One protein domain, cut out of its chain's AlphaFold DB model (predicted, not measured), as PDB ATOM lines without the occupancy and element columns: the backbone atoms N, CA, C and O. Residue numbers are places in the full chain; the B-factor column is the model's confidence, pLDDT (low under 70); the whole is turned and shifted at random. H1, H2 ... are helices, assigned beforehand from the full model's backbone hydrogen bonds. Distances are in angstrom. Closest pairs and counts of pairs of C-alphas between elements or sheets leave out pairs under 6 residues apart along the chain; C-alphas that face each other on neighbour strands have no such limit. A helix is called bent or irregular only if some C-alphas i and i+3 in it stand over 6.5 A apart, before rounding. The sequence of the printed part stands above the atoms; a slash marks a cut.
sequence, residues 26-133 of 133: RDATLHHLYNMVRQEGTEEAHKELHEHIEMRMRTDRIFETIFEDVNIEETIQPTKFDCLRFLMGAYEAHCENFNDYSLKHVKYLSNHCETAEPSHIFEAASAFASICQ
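This is residues 26 to 133 of the 133 residues of the protein "Hypothetical protein" of Strombidinopsis acuminata (UniProt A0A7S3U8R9). Picture a helical hairpin, H1 and the long H2, at one end of an elongated model; the last part of H2 reaches into a head of three helices, where H3 packs on both H4 and H5. The 108 printed residues hold five named helices, H1 to H5 in chain order, and no named strand: all helix, with mostly aligned packing. The whole is only just loose, close to compact, with a radius of gyration of the C-alphas of 16.0 A and spans of 51 by 29 by 21 A.

Find C-alpha 26 at (188.221, 175.230, 212.220); from there H1 runs 23.2 A to residue 40. It is irregular: C-alphas 26 and 29 are 7.4 A apart. H2, residues 43 to 66, spans 34.3 A, and H3, residues 81 to 94, 20.1 A. H4, residues 102 to 115, spans 21.4 A and is only just irregular, with C-alphas 104 and 107 6.9 A apart. H5, residues 118 to 131, runs 20.5 A to C-alpha 131 at (170.583, 159.896, 215.498).

Begin at the hub, H2. Its residues 45 to 52 touch H1, closest at the C-alphas of Val 37 and Ala 45, 5.2 A. Its residues 56 to 63 touch H4, closest at C-alphas 59 and 102, 6.6 A. Its residues 62 to 66 touch H5, closest at C-alphas 66 and 124, 6.3 A. H3 touches H5 at a shallow tilt of 19 degrees, the same way, closest at C-alphas 94 and 129, 5.2 A. Residues 83 to 88 of H3 touch H4 at a steep tilt of 49 degrees, closest at C-alphas 84 and 110, 5.7 A. H1 is apart from H3 and H5. In H2 and H3 every O i to N i+4 pair is within hydrogen-bond range; in H1 10 of 11, in H4 6 of 10, in H5 9 of 10.

Look at C-alphas 40 and 117, the two farthest apart, at 51.2 A. The printed part has no cut; the link from H2 to H3, residues 67 to 80, is long. Mean pLDDT of the printed part is 95.0, and no printed residue is under 70.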
ATOM      1  N   ARG A  26     189.457 175.984 212.491       94.38
ATOM      2  CA  ARG A  26     188.221 175.230 212.220       94.38
ATOM      3  C   ARG A  26     187.717 175.404 210.790       94.38
ATOM      4  O   ARG A  26     187.029 174.529 210.274       94.38
ATOM      5  N   ASP A  27     188.027 176.542 210.171       95.56
ATOM      6  CA  ASP A  27     187.587 176.924 208.828       95.56
ATOM      7  C   ASP A  27     188.667 176.694 207.763       95.56
ATOM      8  O   ASP A  27     188.419 176.969 206.592       95.56
ATOM      9  N   ALA A  28     189.843 176.168 208.124       94.69
ATOM     10  CA  ALA A  28     190.939 175.942 207.183       94.69
ATOM     11  C   ALA A  28     190.494 175.091 205.980       94.69
ATOM     12  O   ALA A  28     190.681 175.502 204.831       94.69
ATOM     13  N   THR A  29     189.819 173.967 206.237       95.94
ATOM     14  CA  THR A  29     189.272 173.091 205.191       95.94
ATOM     15  C   THR A  29     188.182 173.783 204.377       95.94
ATOM     16  O   THR A  29     188.202 173.723 203.151       95.94
ATOM     17  N   LEU A  30     187.274 174.522 205.022       97.19
ATOM     18  CA  LEU A  30     186.213 175.246 204.317       97.19
ATOM     19  C   LEU A  30     186.788 176.300 203.357       97.19
ATOM     20  O   LEU A  30     186.358 176.402 202.211       97.19
ATOM     21  N   HIS A  31     187.795 177.056 203.802       96.19
ATOM     22  CA  HIS A  31     188.498 178.022 202.959       96.19
ATOM     23  C   HIS A  31     189.218 177.353 201.789       96.19
ATOM     24  O   HIS A  31     189.249 177.916 200.694       96.19
ATOM     25  N   HIS A  32     189.808 176.177 202.007       95.81
ATOM     26  CA  HIS A  32     190.427 175.401 200.940       95.81
ATOM     27  C   HIS A  32     189.393 174.990 199.883       95.81
ATOM     28  O   HIS A  32     189.551 175.367 198.723       95.81
ATOM     29  N   LEU A  33     188.296 174.342 200.290       97.50
ATOM     30  CA  LEU A  33     187.236 173.887 199.382       97.50
ATOM     31  C   LEU A  33     186.587 175.048 198.618       97.50
ATOM     32  O   LEU A  33     186.407 174.983 197.403       97.50
ATOM     33  N   TYR A  34     186.318 176.163 199.299       97.25
ATOM     34  CA  TYR A  34     185.802 177.370 198.653       97.25
ATOM     35  C   TYR A  34     186.768 177.925 197.598       97.25
ATOM     36  O   TYR A  34     186.352 178.369 196.526       97.25
ATOM     37  N   ASN A  35     188.074 177.897 197.877       96.38
ATOM     38  CA  ASN A  35     189.074 178.322 196.905       96.38
ATOM     39  C   ASN A  35     189.137 177.391 195.691       96.38
ATOM     40  O   ASN A  35     189.296 177.914 194.590       96.38
ATOM     41  N   MET A  36     188.978 176.076 195.866       96.38
ATOM     42  CA  MET A  36     188.912 175.131 194.743       96.38
ATOM     43  C   MET A  36     187.711 175.426 193.849       96.38
ATOM     44  O   MET A  36     187.881 175.619 192.651       96.38
ATOM     45  N   VAL A  37     186.519 175.600 194.431       97.56
ATOM     46  CA  VAL A  37     185.316 175.997 193.677       97.56
ATOM     47  C   VAL A  37     185.549 177.291 192.901       97.56
ATOM     48  O   VAL A  37     185.207 177.385 191.726       97.56
ATOM     49  N   ARG A  38     186.174 178.292 193.527       97.06
ATOM     50  CA  ARG A  38     186.456 179.577 192.878       97.06
ATOM     51  C   ARG A  38     187.469 179.469 191.731       97.06
ATOM     52  O   ARG A  38     187.407 180.278 190.808       97.06
ATOM     53  N   GLN A  39     188.441 178.564 191.828       95.88
ATOM     54  CA  GLN A  39     189.519 178.421 190.845       95.88
ATOM     55  C   GLN A  39     189.134 177.496 189.691       95.88
ATOM     56  O   GLN A  39     189.425 177.811 188.540       95.88
ATOM     57  N   GLU A  40     188.494 176.373 190.004       94.69
ATOM     58  CA  GLU A  40     188.235 175.285 189.062       94.69
ATOM     59  C   GLU A  40     186.777 175.253 188.597       94.69
ATOM     60  O   GLU A  40     186.517 174.978 187.429       94.69
ATOM     61  N   GLY A  41     185.823 175.554 189.486       93.31
ATOM     62  CA  GLY A  41     184.389 175.556 189.173       93.31
ATOM     63  C   GLY A  41     183.828 174.196 188.733       93.31
ATOM     64  O   GLY A  41     182.807 174.157 188.050       93.31
ATOM     65  N   THR A  42     184.506 173.096 189.073       96.25
ATOM     66  CA  THR A  42     184.106 171.727 188.713       96.25
ATOM     67  C   THR A  42     182.913 171.260 189.547       96.25
ATOM     68  O   THR A  42     182.696 171.727 190.670       96.25
ATOM     69  N   GLU A  43     182.129 170.321 189.010       96.56
ATOM     70  CA  GLU A  43     181.004 169.720 189.738       96.56
ATOM     71  C   GLU A  43     181.492 169.015 191.010       96.56
ATOM     72  O   GLU A  43     180.878 169.141 192.069       96.56
ATOM     73  N   GLU A  44     182.649 168.362 190.934       96.19
ATOM     74  CA  GLU A  44     183.310 167.704 192.055       96.19
ATOM     75  C   GLU A  44     183.682 168.697 193.163       96.19
ATOM     76  O   GLU A  44     183.336 168.466 194.319       96.19
ATOM     77  N   ALA A  45     184.297 169.840 192.831       96.50
ATOM     78  CA  ALA A  45     184.642 170.850 193.833       96.50
ATOM     79  C   ALA A  45     183.388 171.428 194.510       96.50
ATOM     80  O   ALA A  45     183.374 171.655 195.724       96.50
ATOM     81  N   HIS A  46     182.317 171.653 193.741       97.50
ATOM     82  CA  HIS A  46     181.032 172.093 194.287       97.50
ATOM     83  C   HIS A  46     180.427 171.050 195.227       97.50
ATOM     84  O   HIS A  46     179.937 171.408 196.302       97.50
ATOM     85  N   LYS A  47     180.483 169.775 194.838       98.06
ATOM     86  CA  LYS A  47     179.994 168.655 195.636       98.06
ATOM     87  C   LYS A  47     180.762 168.529 196.950       98.06
ATOM     88  O   LYS A  47     180.125 168.494 197.996       98.06
ATOM     89  N   GLU A  48     182.092 168.543 196.923       97.56
ATOM     90  CA  GLU A  48     182.916 168.442 198.136       97.56
ATOM     91  C   GLU A  48     182.672 169.608 199.104       97.56
ATOM     92  O   GLU A  48     182.538 169.408 200.314       97.56
ATOM     93  N   LEU A  49     182.553 170.837 198.585       98.00
ATOM     94  CA  LEU A  49     182.196 171.995 199.405       98.00
ATOM     95  C   LEU A  49     180.811 171.825 200.043       98.00
ATOM     96  O   LEU A  49     180.641 172.115 201.229       98.00
ATOM     97  N   HIS A  50     179.829 171.367 199.267       98.19
ATOM     98  CA  HIS A  50     178.475 171.144 199.760       98.19
ATOM     99  C   HIS A  50     178.435 170.051 200.833       98.19
ATOM    100  O   HIS A  50     177.895 170.289 201.910       98.19
ATOM    101  N   GLU A  51     179.076 168.906 200.597       97.62
ATOM    102  CA  GLU A  51     179.182 167.809 201.566       97.62
ATOM    103  C   GLU A  51     179.847 168.266 202.870       97.62
ATOM    104  O   GLU A  51     179.380 167.923 203.956       97.62
ATOM    105  N   HIS A  52     180.885 169.108 202.797       97.56
ATOM    106  CA  HIS A  52     181.499 169.670 203.998       97.56
ATOM    107  C   HIS A  52     180.543 170.617 204.747       97.56
ATOM    108  O   HIS A  52     180.526 170.622 205.982       97.56
ATOM    109  N   ILE A  53     179.760 171.443 204.050       98.31
ATOM    110  CA  ILE A  53     178.769 172.321 204.695       98.31
ATOM    111  C   ILE A  53     177.674 171.488 205.372       98.31
ATOM    112  O   ILE A  53     177.360 171.737 206.536       98.31
ATOM    113  N   GLU A  54     177.150 170.472 204.689       97.88
ATOM    114  CA  GLU A  54     176.142 169.562 205.242       97.88
ATOM    115  C   GLU A  54     176.677 168.798 206.458       97.88
ATOM    116  O   GLU A  54     175.992 168.719 207.478       97.88
ATOM    117  N   MET A  55     177.925 168.318 206.404       96.81
ATOM    118  CA  MET A  55     178.593 167.709 207.557       96.81
ATOM    119  C   MET A  55     178.584 168.657 208.757       96.81
ATOM    120  O   MET A  55     178.111 168.275 209.823       96.81
ATOM    121  N   ARG A  56     178.999 169.920 208.576       98.00
ATOM    122  CA  ARG A  56     179.013 170.915 209.662       98.00
ATOM    123  C   ARG A  56     177.634 171.103 210.283       98.00
ATOM    124  O   ARG A  56     177.506 171.068 211.503       98.00
ATOM    125  N   MET A  57     176.617 171.283 209.440       97.94
ATOM    126  CA  MET A  57     175.233 171.480 209.875       97.94
ATOM    127  C   MET A  57     174.695 170.258 210.616       97.94
ATOM    128  O   MET A  57     173.994 170.398 211.617       97.94
ATOM    129  N   ARG A  58     175.019 169.054 210.138       97.12
ATOM    130  CA  ARG A  58     174.645 167.801 210.790       97.12
ATOM    131  C   ARG A  58     175.331 167.663 212.147       97.12
ATOM    132  O   ARG A  58     174.641 167.386 213.123       97.12
ATOM    133  N   THR A  59     176.645 167.891 212.229       97.81
ATOM    134  CA  THR A  59     177.391 167.843 213.495       97.81
ATOM    135  C   THR A  59     176.817 168.830 214.509       97.81
ATOM    136  O   THR A  59     176.552 168.438 215.642       97.81
ATOM    137  N   ASP A  60     176.561 170.079 214.102       97.44
ATOM    138  CA  ASP A  60     175.961 171.089 214.980       97.44
ATOM    139  C   ASP A  60     174.630 170.595 215.560       97.44
ATOM    140  O   ASP A  60     174.477 170.530 216.781       97.44
ATOM    141  N   ARG A  61     173.720 170.123 214.699       97.06
ATOM    142  CA  ARG A  61     172.407 169.605 215.112       97.06
ATOM    143  C   ARG A  61     172.499 168.406 216.048       97.06
ATOM    144  O   ARG A  61     171.730 168.338 217.001       97.06
ATOM    145  N   ILE A  62     173.403 167.457 215.788       97.38
ATOM    146  CA  ILE A  62     173.591 166.276 216.646       97.38
ATOM    147  C   ILE A  62     173.936 166.722 218.068       97.38
ATOM    148  O   ILE A  62     173.287 166.300 219.023       97.38
ATOM    149  N   PHE A  63     174.937 167.592 218.215       97.44
ATOM    150  CA  PHE A  63     175.382 168.028 219.535       97.44
ATOM    151  C   PHE A  63     174.369 168.941 220.227       97.44
ATOM    152  O   PHE A  63     174.172 168.799 221.430       97.44
ATOM    153  N   GLU A  64     173.701 169.830 219.493       94.88
ATOM    154  CA  GLU A  64     172.619 170.663 220.035       94.88
ATOM    155  C   GLU A  64     171.438 169.818 220.526       94.88
ATOM    156  O   GLU A  64     170.871 170.123 221.567       94.88
ATOM    157  N   THR A  65     171.109 168.729 219.824       95.88
ATOM    158  CA  THR A  65     170.000 167.834 220.196       95.88
ATOM    159  C   THR A  65     170.336 166.985 221.419       95.88
ATOM    160  O   THR A  65     169.512 166.832 222.312       95.88
ATOM    161  N   ILE A  66     171.535 166.393 221.471       96.44
ATOM    162  CA  ILE A  66     171.908 165.473 222.560       96.44
ATOM    163  C   ILE A  66     172.226 166.235 223.853       96.44
ATOM    164  O   ILE A  66     171.995 165.721 224.945       96.44
ATOM    165  N   PHE A  67     172.771 167.447 223.739       95.50
ATOM    166  CA  PHE A  67     173.291 168.214 224.871       95.50
ATOM    167  C   PHE A  67     172.582 169.564 225.044       95.50
ATOM    168  O   PHE A  67     173.213 170.521 225.492       95.50
ATOM    169  N   GLU A  68     171.291 169.639 224.702       90.88
ATOM    170  CA  GLU A  68     170.461 170.854 224.804       90.88
ATOM    171  C   GLU A  68     170.542 171.495 226.202       90.88
ATOM    172  O   GLU A  68     170.701 172.708 226.328       90.88
ATOM    173  N   ASP A  69     170.536 170.665 227.249       86.38
ATOM    174  CA  ASP A  69     170.549 171.099 228.652       86.38
ATOM    175  C   ASP A  69     171.959 171.307 229.238       86.38
ATOM    176  O   ASP A  69     172.112 171.670 230.410       86.38
ATOM    177  N   VAL A  70     173.024 171.067 228.466       84.88
ATOM    178  CA  VAL A  70     174.395 171.204 228.973       84.88
ATOM    179  C   VAL A  70     174.818 172.667 228.944       84.88
ATOM    180  O   VAL A  70     175.000 173.269 227.885       84.88
ATOM    181  N   ASN A  71     175.080 173.233 230.123       79.88
ATOM    182  CA  ASN A  71     175.671 174.562 230.223       79.88
ATOM    183  C   ASN A  71     177.126 174.543 229.714       79.88
ATOM    184  O   ASN A  71     178.019 173.961 230.333       79.88
ATOM    185  N   ILE A  72     177.360 175.197 228.577       80.56
ATOM    186  CA  ILE A  72     178.675 175.345 227.932       80.56
ATOM    187  C   ILE A  72     179.341 176.702 228.186       80.56
ATOM    188  O   ILE A  72     180.425 176.948 227.648       80.56
ATOM    189  N   GLU A  73     178.688 177.601 228.926       77.81
ATOM    190  CA  GLU A  73     179.244 178.909 229.289       77.81
ATOM    191  C   GLU A  73     180.217 178.787 230.463       77.81
ATOM    192  O   GLU A  73     181.240 179.473 230.511       77.81
ATOM    193  N   GLU A  74     179.951 177.851 231.374       75.50
ATOM    194  CA  GLU A  74     180.886 177.506 232.433       75.50
ATOM    195  C   GLU A  74     182.007 176.624 231.873       75.50
ATOM    196  O   GLU A  74     181.807 175.490 231.427       75.50
ATOM    197  N   THR A  75     183.224 177.169 231.875       72.81
ATOM    198  CA  THR A  75     184.422 176.396 231.539       72.81
ATOM    199  C   THR A  75     184.775 175.522 232.734       72.81
ATOM    200  O   THR A  75     185.465 175.963 233.654       72.81
ATOM    201  N   ILE A  76     184.285 174.286 232.728       85.00
ATOM    202  CA  ILE A  76     184.621 173.294 233.749       85.00
ATOM    203  C   ILE A  76     185.973 172.678 233.390       85.00
ATOM    204  O   ILE A  76     186.206 172.269 232.251       85.00
ATOM    205  N   GLN A  77     186.888 172.630 234.356       89.56
ATOM    206  CA  GLN A  77     188.175 171.975 234.153       89.56
ATOM    207  C   GLN A  77     187.959 170.457 234.021       89.56
ATOM    208  O   GLN A  77     187.452 169.852 234.965       89.56
ATOM    209  N   PRO A  78     188.363 169.821 232.905       91.88
ATOM    210  CA  PRO A  78     188.131 168.394 232.713       91.88
ATOM    211  C   PRO A  78     188.965 167.558 233.688       91.88
ATOM    212  O   PRO A  78     190.184 167.727 233.780       91.88
ATOM    213  N   THR A  79     188.316 166.627 234.382       96.62
ATOM    214  CA  THR A  79     188.940 165.648 235.284       96.62
ATOM    215  C   THR A  79     188.593 164.206 234.906       96.62
ATOM    216  O   THR A  79     189.409 163.303 235.097       96.62
ATOM    217  N   LYS A  80     187.427 163.973 234.292       96.88
ATOM    218  CA  LYS A  80     186.908 162.647 233.927       96.88
ATOM    219  C   LYS A  80     187.267 162.256 232.489       96.88
ATOM    220  O   LYS A  80     186.402 162.043 231.638       96.88
ATOM    221  N   PHE A  81     188.563 162.111 232.212       97.69
ATOM    222  CA  PHE A  81     189.063 161.820 230.859       97.69
ATOM    223  C   PHE A  81     188.595 160.480 230.274       97.69
ATOM    224  O   PHE A  81     188.484 160.364 229.057       97.69
ATOM    225  N   ASP A  82     188.305 159.473 231.100       98.38
ATOM    226  CA  ASP A  82     187.816 158.180 230.602       98.38
ATOM    227  C   ASP A  82     186.369 158.270 230.108       98.38
ATOM    228  O   ASP A  82     186.051 157.718 229.057       98.38
ATOM    229  N   CYS A  83     185.524 159.052 230.792       98.25
ATOM    230  CA  CYS A  83     184.188 159.389 230.297       98.25
ATOM    231  C   CYS A  83     184.276 160.162 228.976       98.25
ATOM    232  O   CYS A  83     183.587 159.823 228.015       98.25
ATOM    233  N   LEU A  84     185.174 161.153 228.899       97.81
ATOM    234  CA  LEU A  84     185.355 161.940 227.682       97.81
ATOM    235  C   LEU A  84     185.758 161.052 226.498       97.81
ATOM    236  O   LEU A  84     185.144 161.132 225.438       97.81
ATOM    237  N   ARG A  85     186.749 160.169 226.680       98.50
ATOM    238  CA  ARG A  85     187.175 159.218 225.638       98.50
ATOM    239  C   ARG A  85     186.059 158.261 225.241       98.50
ATOM    240  O   ARG A  85     185.926 157.967 224.059       98.50
ATOM    241  N   PHE A  86     185.265 157.793 226.203       98.50
ATOM    242  CA  PHE A  86     184.117 156.935 225.929       98.50
ATOM    243  C   PHE A  86     183.082 157.638 225.041       98.50
ATOM    244  O   PHE A  86     182.708 157.091 224.007       98.50
ATOM    245  N   LEU A  87     182.669 158.863 225.387       98.38
ATOM    246  CA  LEU A  87     181.704 159.619 224.582       98.38
ATOM    247  C   LEU A  87     182.264 160.019 223.214       98.38
ATOM    248  O   LEU A  87     181.540 159.956 222.222       98.38
ATOM    249  N   MET A  88     183.547 160.391 223.138       98.44
ATOM    250  CA  MET A  88     184.207 160.640 221.855       98.44
ATOM    251  C   MET A  88     184.189 159.383 220.981       98.44
ATOM    252  O   MET A  88     183.790 159.456 219.825       98.44
ATOM    253  N   GLY A  89     184.535 158.224 221.548       98.38
ATOM    254  CA  GLY A  89     184.491 156.949 220.835       98.38
ATOM    255  C   GLY A  89     183.080 156.550 220.400       98.38
ATOM    256  O   GLY A  89     182.915 156.011 219.312       98.38
ATOM    257  N   ALA A  90     182.054 156.847 221.204       98.19
ATOM    258  CA  ALA A  90     180.660 156.609 220.828       98.19
ATOM    259  C   ALA A  90     180.231 157.468 219.625       98.19
ATOM    260  O   ALA A  90     179.592 156.956 218.707       98.19
ATOM    261  N   TYR A  91     180.623 158.748 219.595       98.38
ATOM    262  CA  TYR A  91     180.398 159.614 218.437       98.38
ATOM    263  C   TYR A  91     181.111 159.084 217.186       98.38
ATOM    264  O   TYR A  91     180.481 158.944 216.142       98.38
ATOM    265  N   GLU A  92     182.394 158.723 217.285       97.94
ATOM    266  CA  GLU A  92     183.165 158.229 216.132       97.94
ATOM    267  C   GLU A  92     182.678 156.868 215.622       97.94
ATOM    268  O   GLU A  92     182.725 156.601 214.422       97.94
ATOM    269  N   ALA A  93     182.165 156.012 216.511       97.75
ATOM    270  CA  ALA A  93     181.630 154.705 216.145       97.75
ATOM    271  C   ALA A  93     180.300 154.780 215.378       97.75
ATOM    272  O   ALA A  93     179.994 153.864 214.612       97.75
ATOM    273  N   HIS A  94     179.499 155.827 215.599       97.31
ATOM    274  CA  HIS A  94     178.136 155.913 215.065       97.31
ATOM    275  C   HIS A  94     177.914 157.051 214.073       97.31
ATOM    276  O   HIS A  94     177.054 156.920 213.211       97.31
ATOM    277  N   CYS A  95     178.664 158.144 214.177       96.56
ATOM    278  CA  CYS A  95     178.480 159.338 213.365       96.56
ATOM    279  C   CYS A  95     179.621 159.490 212.355       96.56
ATOM    280  O   CYS A  95     179.501 159.087 211.199       96.56
ATOM    281  N   GLU A  96     180.730 160.092 212.772       95.00
ATOM    282  CA  GLU A  96     181.895 160.361 211.931       95.00
ATOM    283  C   GLU A  96     183.137 160.581 212.798       95.00
ATOM    284  O   GLU A  96     183.028 160.874 213.987       95.00
ATOM    285  N   ASN A  97     184.326 160.485 212.201       96.81
ATOM    286  CA  ASN A  97     185.568 160.812 212.900       96.81
ATOM    287  C   ASN A  97     185.623 162.301 213.258       96.81
ATOM    288  O   ASN A  97     185.174 163.149 212.480       96.81
ATOM    289  N   PHE A  98     186.257 162.639 214.384       97.19
ATOM    290  CA  PHE A  98     186.509 164.043 214.686       97.19
ATOM    291  C   PHE A  98     187.453 164.679 213.650       97.19
ATOM    292  O   PHE A  98     188.569 164.225 213.409       97.19
ATOM    293  N   ASN A  99     187.000 165.785 213.071       95.31
ATOM    294  CA  ASN A  99     187.760 166.713 212.238       95.31
ATOM    295  C   ASN A  99     187.934 168.084 212.925       95.31
ATOM    296  O   ASN A  99     187.315 168.366 213.958       95.31
ATOM    297  N   ASP A 100     188.719 168.970 212.304       95.00
ATOM    298  CA  ASP A 100     189.024 170.319 212.809       95.00
ATOM    299  C   ASP A 100     187.784 171.136 213.206       95.00
ATOM    300  O   ASP A 100     187.832 171.916 214.161       95.00
ATOM    301  N   TYR A 101     186.660 170.958 212.500       96.81
ATOM    302  CA  TYR A 101     185.406 171.623 212.839       96.81
ATOM    303  C   TYR A 101     184.740 170.985 214.056       96.81
ATOM    304  O   TYR A 101     184.487 171.667 215.051       96.81
ATOM    305  N   SER A 102     184.481 169.678 213.984       96.94
ATOM    306  CA  SER A 102     183.738 168.925 215.001       96.94
ATOM    307  C   SER A 102     184.401 168.955 216.385       96.94
ATOM    308  O   SER A 102     183.711 168.922 217.404       96.94
ATOM    309  N   LEU A 103     185.727 169.141 216.456       96.50
ATOM    310  CA  LEU A 103     186.460 169.293 217.719       96.50
ATOM    311  C   LEU A 103     185.971 170.473 218.572       96.50
ATOM    312  O   LEU A 103     186.165 170.475 219.789       96.50
ATOM    313  N   LYS A 104     185.275 171.461 217.989       95.12
ATOM    314  CA  LYS A 104     184.632 172.532 218.768       95.12
ATOM    315  C   LYS A 104     183.574 172.009 219.749       95.12
ATOM    316  O   LYS A 104     183.281 172.706 220.722       95.12
ATOM    317  N   HIS A 105     183.015 170.821 219.503       96.56
ATOM    318  CA  HIS A 105     181.957 170.227 220.317       96.56
ATOM    319  C   HIS A 105     182.464 169.350 221.466       96.56
ATOM    320  O   HIS A 105     181.682 168.972 222.334       96.56
ATOM    321  N   VAL A 106     183.772 169.090 221.555       95.75
ATOM    322  CA  VAL A 106     184.365 168.308 222.657       95.75
ATOM    323  C   VAL A 106     184.033 168.913 224.028       95.75
ATOM    324  O   VAL A 106     183.901 168.188 225.010       95.75
ATOM    325  N   LYS A 107     183.807 170.231 224.097       94.44
ATOM    326  CA  LYS A 107     183.353 170.905 225.320       94.44
ATOM    327  C   LYS A 107     182.006 170.392 225.846       94.44
ATOM    328  O   LYS A 107     181.852 170.311 227.056       94.44
ATOM    329  N   TYR A 108     181.064 170.012 224.975       96.00
ATOM    330  CA  TYR A 108     179.773 169.458 225.400       96.00
ATOM    331  C   TYR A 108     179.989 168.109 226.079       96.00
ATOM    332  O   TYR A 108     179.510 167.896 227.185       96.00
ATOM    333  N   LEU A 109     180.799 167.244 225.459       96.44
ATOM    334  CA  LEU A 109     181.159 165.941 226.019       96.44
ATOM    335  C   LEU A 109     181.867 166.087 227.362       96.44
ATOM    336  O   LEU A 109     181.543 165.392 228.319       96.44
ATOM    337  N   SER A 110     182.831 167.005 227.431       95.56
ATOM    338  CA  SER A 110     183.594 167.256 228.646       95.56
ATOM    339  C   SER A 110     182.690 167.753 229.767       95.56
ATOM    340  O   SER A 110     182.714 167.179 230.850       95.56
ATOM    341  N   ASN A 111     181.872 168.777 229.516       95.31
ATOM    342  CA  ASN A 111     180.976 169.324 230.531       95.31
ATOM    343  C   ASN A 111     179.952 168.276 230.978       95.31
ATOM    344  O   ASN A 111     179.797 168.070 232.178       95.31
ATOM    345  N   HIS A 112     179.348 167.543 230.037       95.44
ATOM    346  CA  HIS A 112     178.422 166.450 230.345       95.44
ATOM    347  C   HIS A 112     179.074 165.390 231.231       95.44
ATOM    348  O   HIS A 112     178.497 164.979 232.232       95.44
ATOM    349  N   CYS A 113     180.313 164.999 230.932       95.88
ATOM    350  CA  CYS A 113     181.059 164.077 231.779       95.88
ATOM    351  C   CYS A 113     181.247 164.608 233.201       95.88
ATOM    352  O   CYS A 113     181.081 163.854 234.160       95.88
ATOM    353  N   GLU A 114     181.586 165.885 233.371       94.75
ATOM    354  CA  GLU A 114     181.804 166.455 234.701       94.75
ATOM    355  C   GLU A 114     180.511 166.546 235.523       94.75
ATOM    356  O   GLU A 114     180.541 166.223 236.714       94.75
ATOM    357  N   THR A 115     179.385 166.901 234.898       93.56
ATOM    358  CA  THR A 115     178.150 167.270 235.612       93.56
ATOM    359  C   THR A 115     177.071 166.197 235.646       93.56
ATOM    360  O   THR A 115     176.210 166.250 236.520       93.56
ATOM    361  N   ALA A 116     177.064 165.255 234.705       94.06
ATOM    362  CA  ALA A 116     175.977 164.294 234.580       94.06
ATOM    363  C   ALA A 116     176.180 163.044 235.447       94.06
ATOM    364  O   ALA A 116     177.302 162.603 235.721       94.06
ATOM    365  N   GLU A 117     175.058 162.440 235.834       95.00
ATOM    366  CA  GLU A 117     175.030 161.120 236.457       95.00
ATOM    367  C   GLU A 117     175.421 160.026 235.447       95.00
ATOM    368  O   GLU A 117     175.164 160.175 234.247       95.00
ATOM    369  N   PRO A 118     175.987 158.888 235.897       94.56
ATOM    370  CA  PRO A 118     176.446 157.827 235.002       94.56
ATOM    371  C   PRO A 118     175.396 157.333 233.997       94.56
ATOM    372  O   PRO A 118     175.751 157.031 232.861       94.56
ATOM    373  N   SER A 119     174.110 157.275 234.368       95.88
ATOM    374  CA  SER A 119     173.025 156.876 233.456       95.88
ATOM    375  C   SER A 119     172.915 157.798 232.241       95.88
ATOM    376  O   SER A 119     172.847 157.315 231.113       95.88
ATOM    377  N   HIS A 120     173.003 159.113 232.447       95.75
ATOM    378  CA  HIS A 120     172.907 160.104 231.374       95.75
ATOM    379  C   HIS A 120     174.130 160.084 230.439       95.75
ATOM    380  O   HIS A 120     174.045 160.518 229.290       95.75
ATOM    381  N   ILE A 121     175.280 159.564 230.890       96.94
ATOM    382  CA  ILE A 121     176.439 159.326 230.014       96.94
ATOM    383  C   ILE A 121     176.116 158.222 229.001       96.94
ATOM    384  O   ILE A 121     176.387 158.367 227.810       96.94
ATOM    385  N   PHE A 122     175.507 157.122 229.455       96.62
ATOM    386  CA  PHE A 122     175.110 156.025 228.571       96.62
ATOM    387  C   PHE A 122     173.957 156.412 227.645       96.62
ATOM    388  O   PHE A 122     173.957 156.007 226.485       96.62
ATOM    389  N   GLU A 123     173.010 157.220 228.120       96.81
ATOM    390  CA  GLU A 123     171.938 157.769 227.285       96.81
ATOM    391  C   GLU A 123     172.500 158.632 226.152       96.81
ATOM    392  O   GLU A 123     172.146 158.404 224.998       96.81
ATOM    393  N   ALA A 124     173.446 159.535 226.439       97.19
ATOM    394  CA  ALA A 124     174.115 160.332 225.409       97.19
ATOM    395  C   ALA A 124     174.875 159.457 224.393       97.19
ATOM    396  O   ALA A 124     174.784 159.680 223.185       97.19
ATOM    397  N   ALA A 125     175.578 158.419 224.859       97.62
ATOM    398  CA  ALA A 125     176.254 157.467 223.973       97.62
ATOM    399  C   ALA A 125     175.259 156.712 223.071       97.62
ATOM    400  O   ALA A 125     175.494 156.563 221.871       97.62
ATOM    401  N   SER A 126     174.127 156.273 223.627       97.19
ATOM    402  CA  SER A 126     173.051 155.627 222.868       97.19
ATOM    403  C   SER A 126     172.363 156.594 221.901       97.19
ATOM    404  O   SER A 126     171.911 156.171 220.835       97.19
ATOM    405  N   ALA A 127     172.280 157.879 222.244       97.62
ATOM    406  CA  ALA A 127     171.667 158.891 221.397       97.62
ATOM    407  C   ALA A 127     172.446 159.063 220.085       97.62
ATOM    408  O   ALA A 127     171.820 159.100 219.024       97.62
ATOM    409  N   PHE A 128     173.787 159.040 220.122       97.81
ATOM    410  CA  PHE A 128     174.608 159.028 218.902       97.81
ATOM    411  C   PHE A 128     174.243 157.868 217.973       97.81
ATOM    412  O   PHE A 128     174.038 158.085 216.781       97.81
ATOM    413  N   ALA A 129     174.081 156.656 218.513       95.06
ATOM    414  CA  ALA A 129     173.660 155.500 217.725       95.06
ATOM    415  C   ALA A 129     172.275 155.696 217.091       95.06
ATOM    416  O   ALA A 129     172.066 155.278 215.961       95.06
ATOM    417  N   SER A 130     171.333 156.327 217.793       95.69
ATOM    418  CA  SER A 130     169.973 156.534 217.276       95.69
ATOM    419  C   SER A 130     169.858 157.649 216.232       95.69
ATOM    420  O   SER A 130     169.024 157.556 215.338       95.69
ATOM    421  N   ILE A 131     170.671 158.703 216.350       96.19
ATOM    422  CA  ILE A 131     170.583 159.896 215.498       96.19
ATOM    423  C   ILE A 131     171.416 159.731 214.222       96.19
ATOM    424  O   ILE A 131     171.058 160.285 213.185       96.19
ATOM    425  N   CYS A 132     172.531 159.002 214.295       93.88
ATOM    426  CA  CYS A 132     173.508 158.922 213.212       93.88
ATOM    427  C   CYS A 132     173.404 157.668 212.325       93.88
ATOM    428  O   CYS A 132     174.224 157.515 211.420       93.88
ATOM    429  N   GLN A 133     172.427 156.790 212.581       73.88
ATOM    430  CA  GLN A 133     172.118 155.626 211.737       73.88
ATOM    431  C   GLN A 133     171.355 155.990 210.461       73.88
ATOM    432  O   GLN A 133     170.539 156.939 210.495       73.88
TER     433      GLN A 133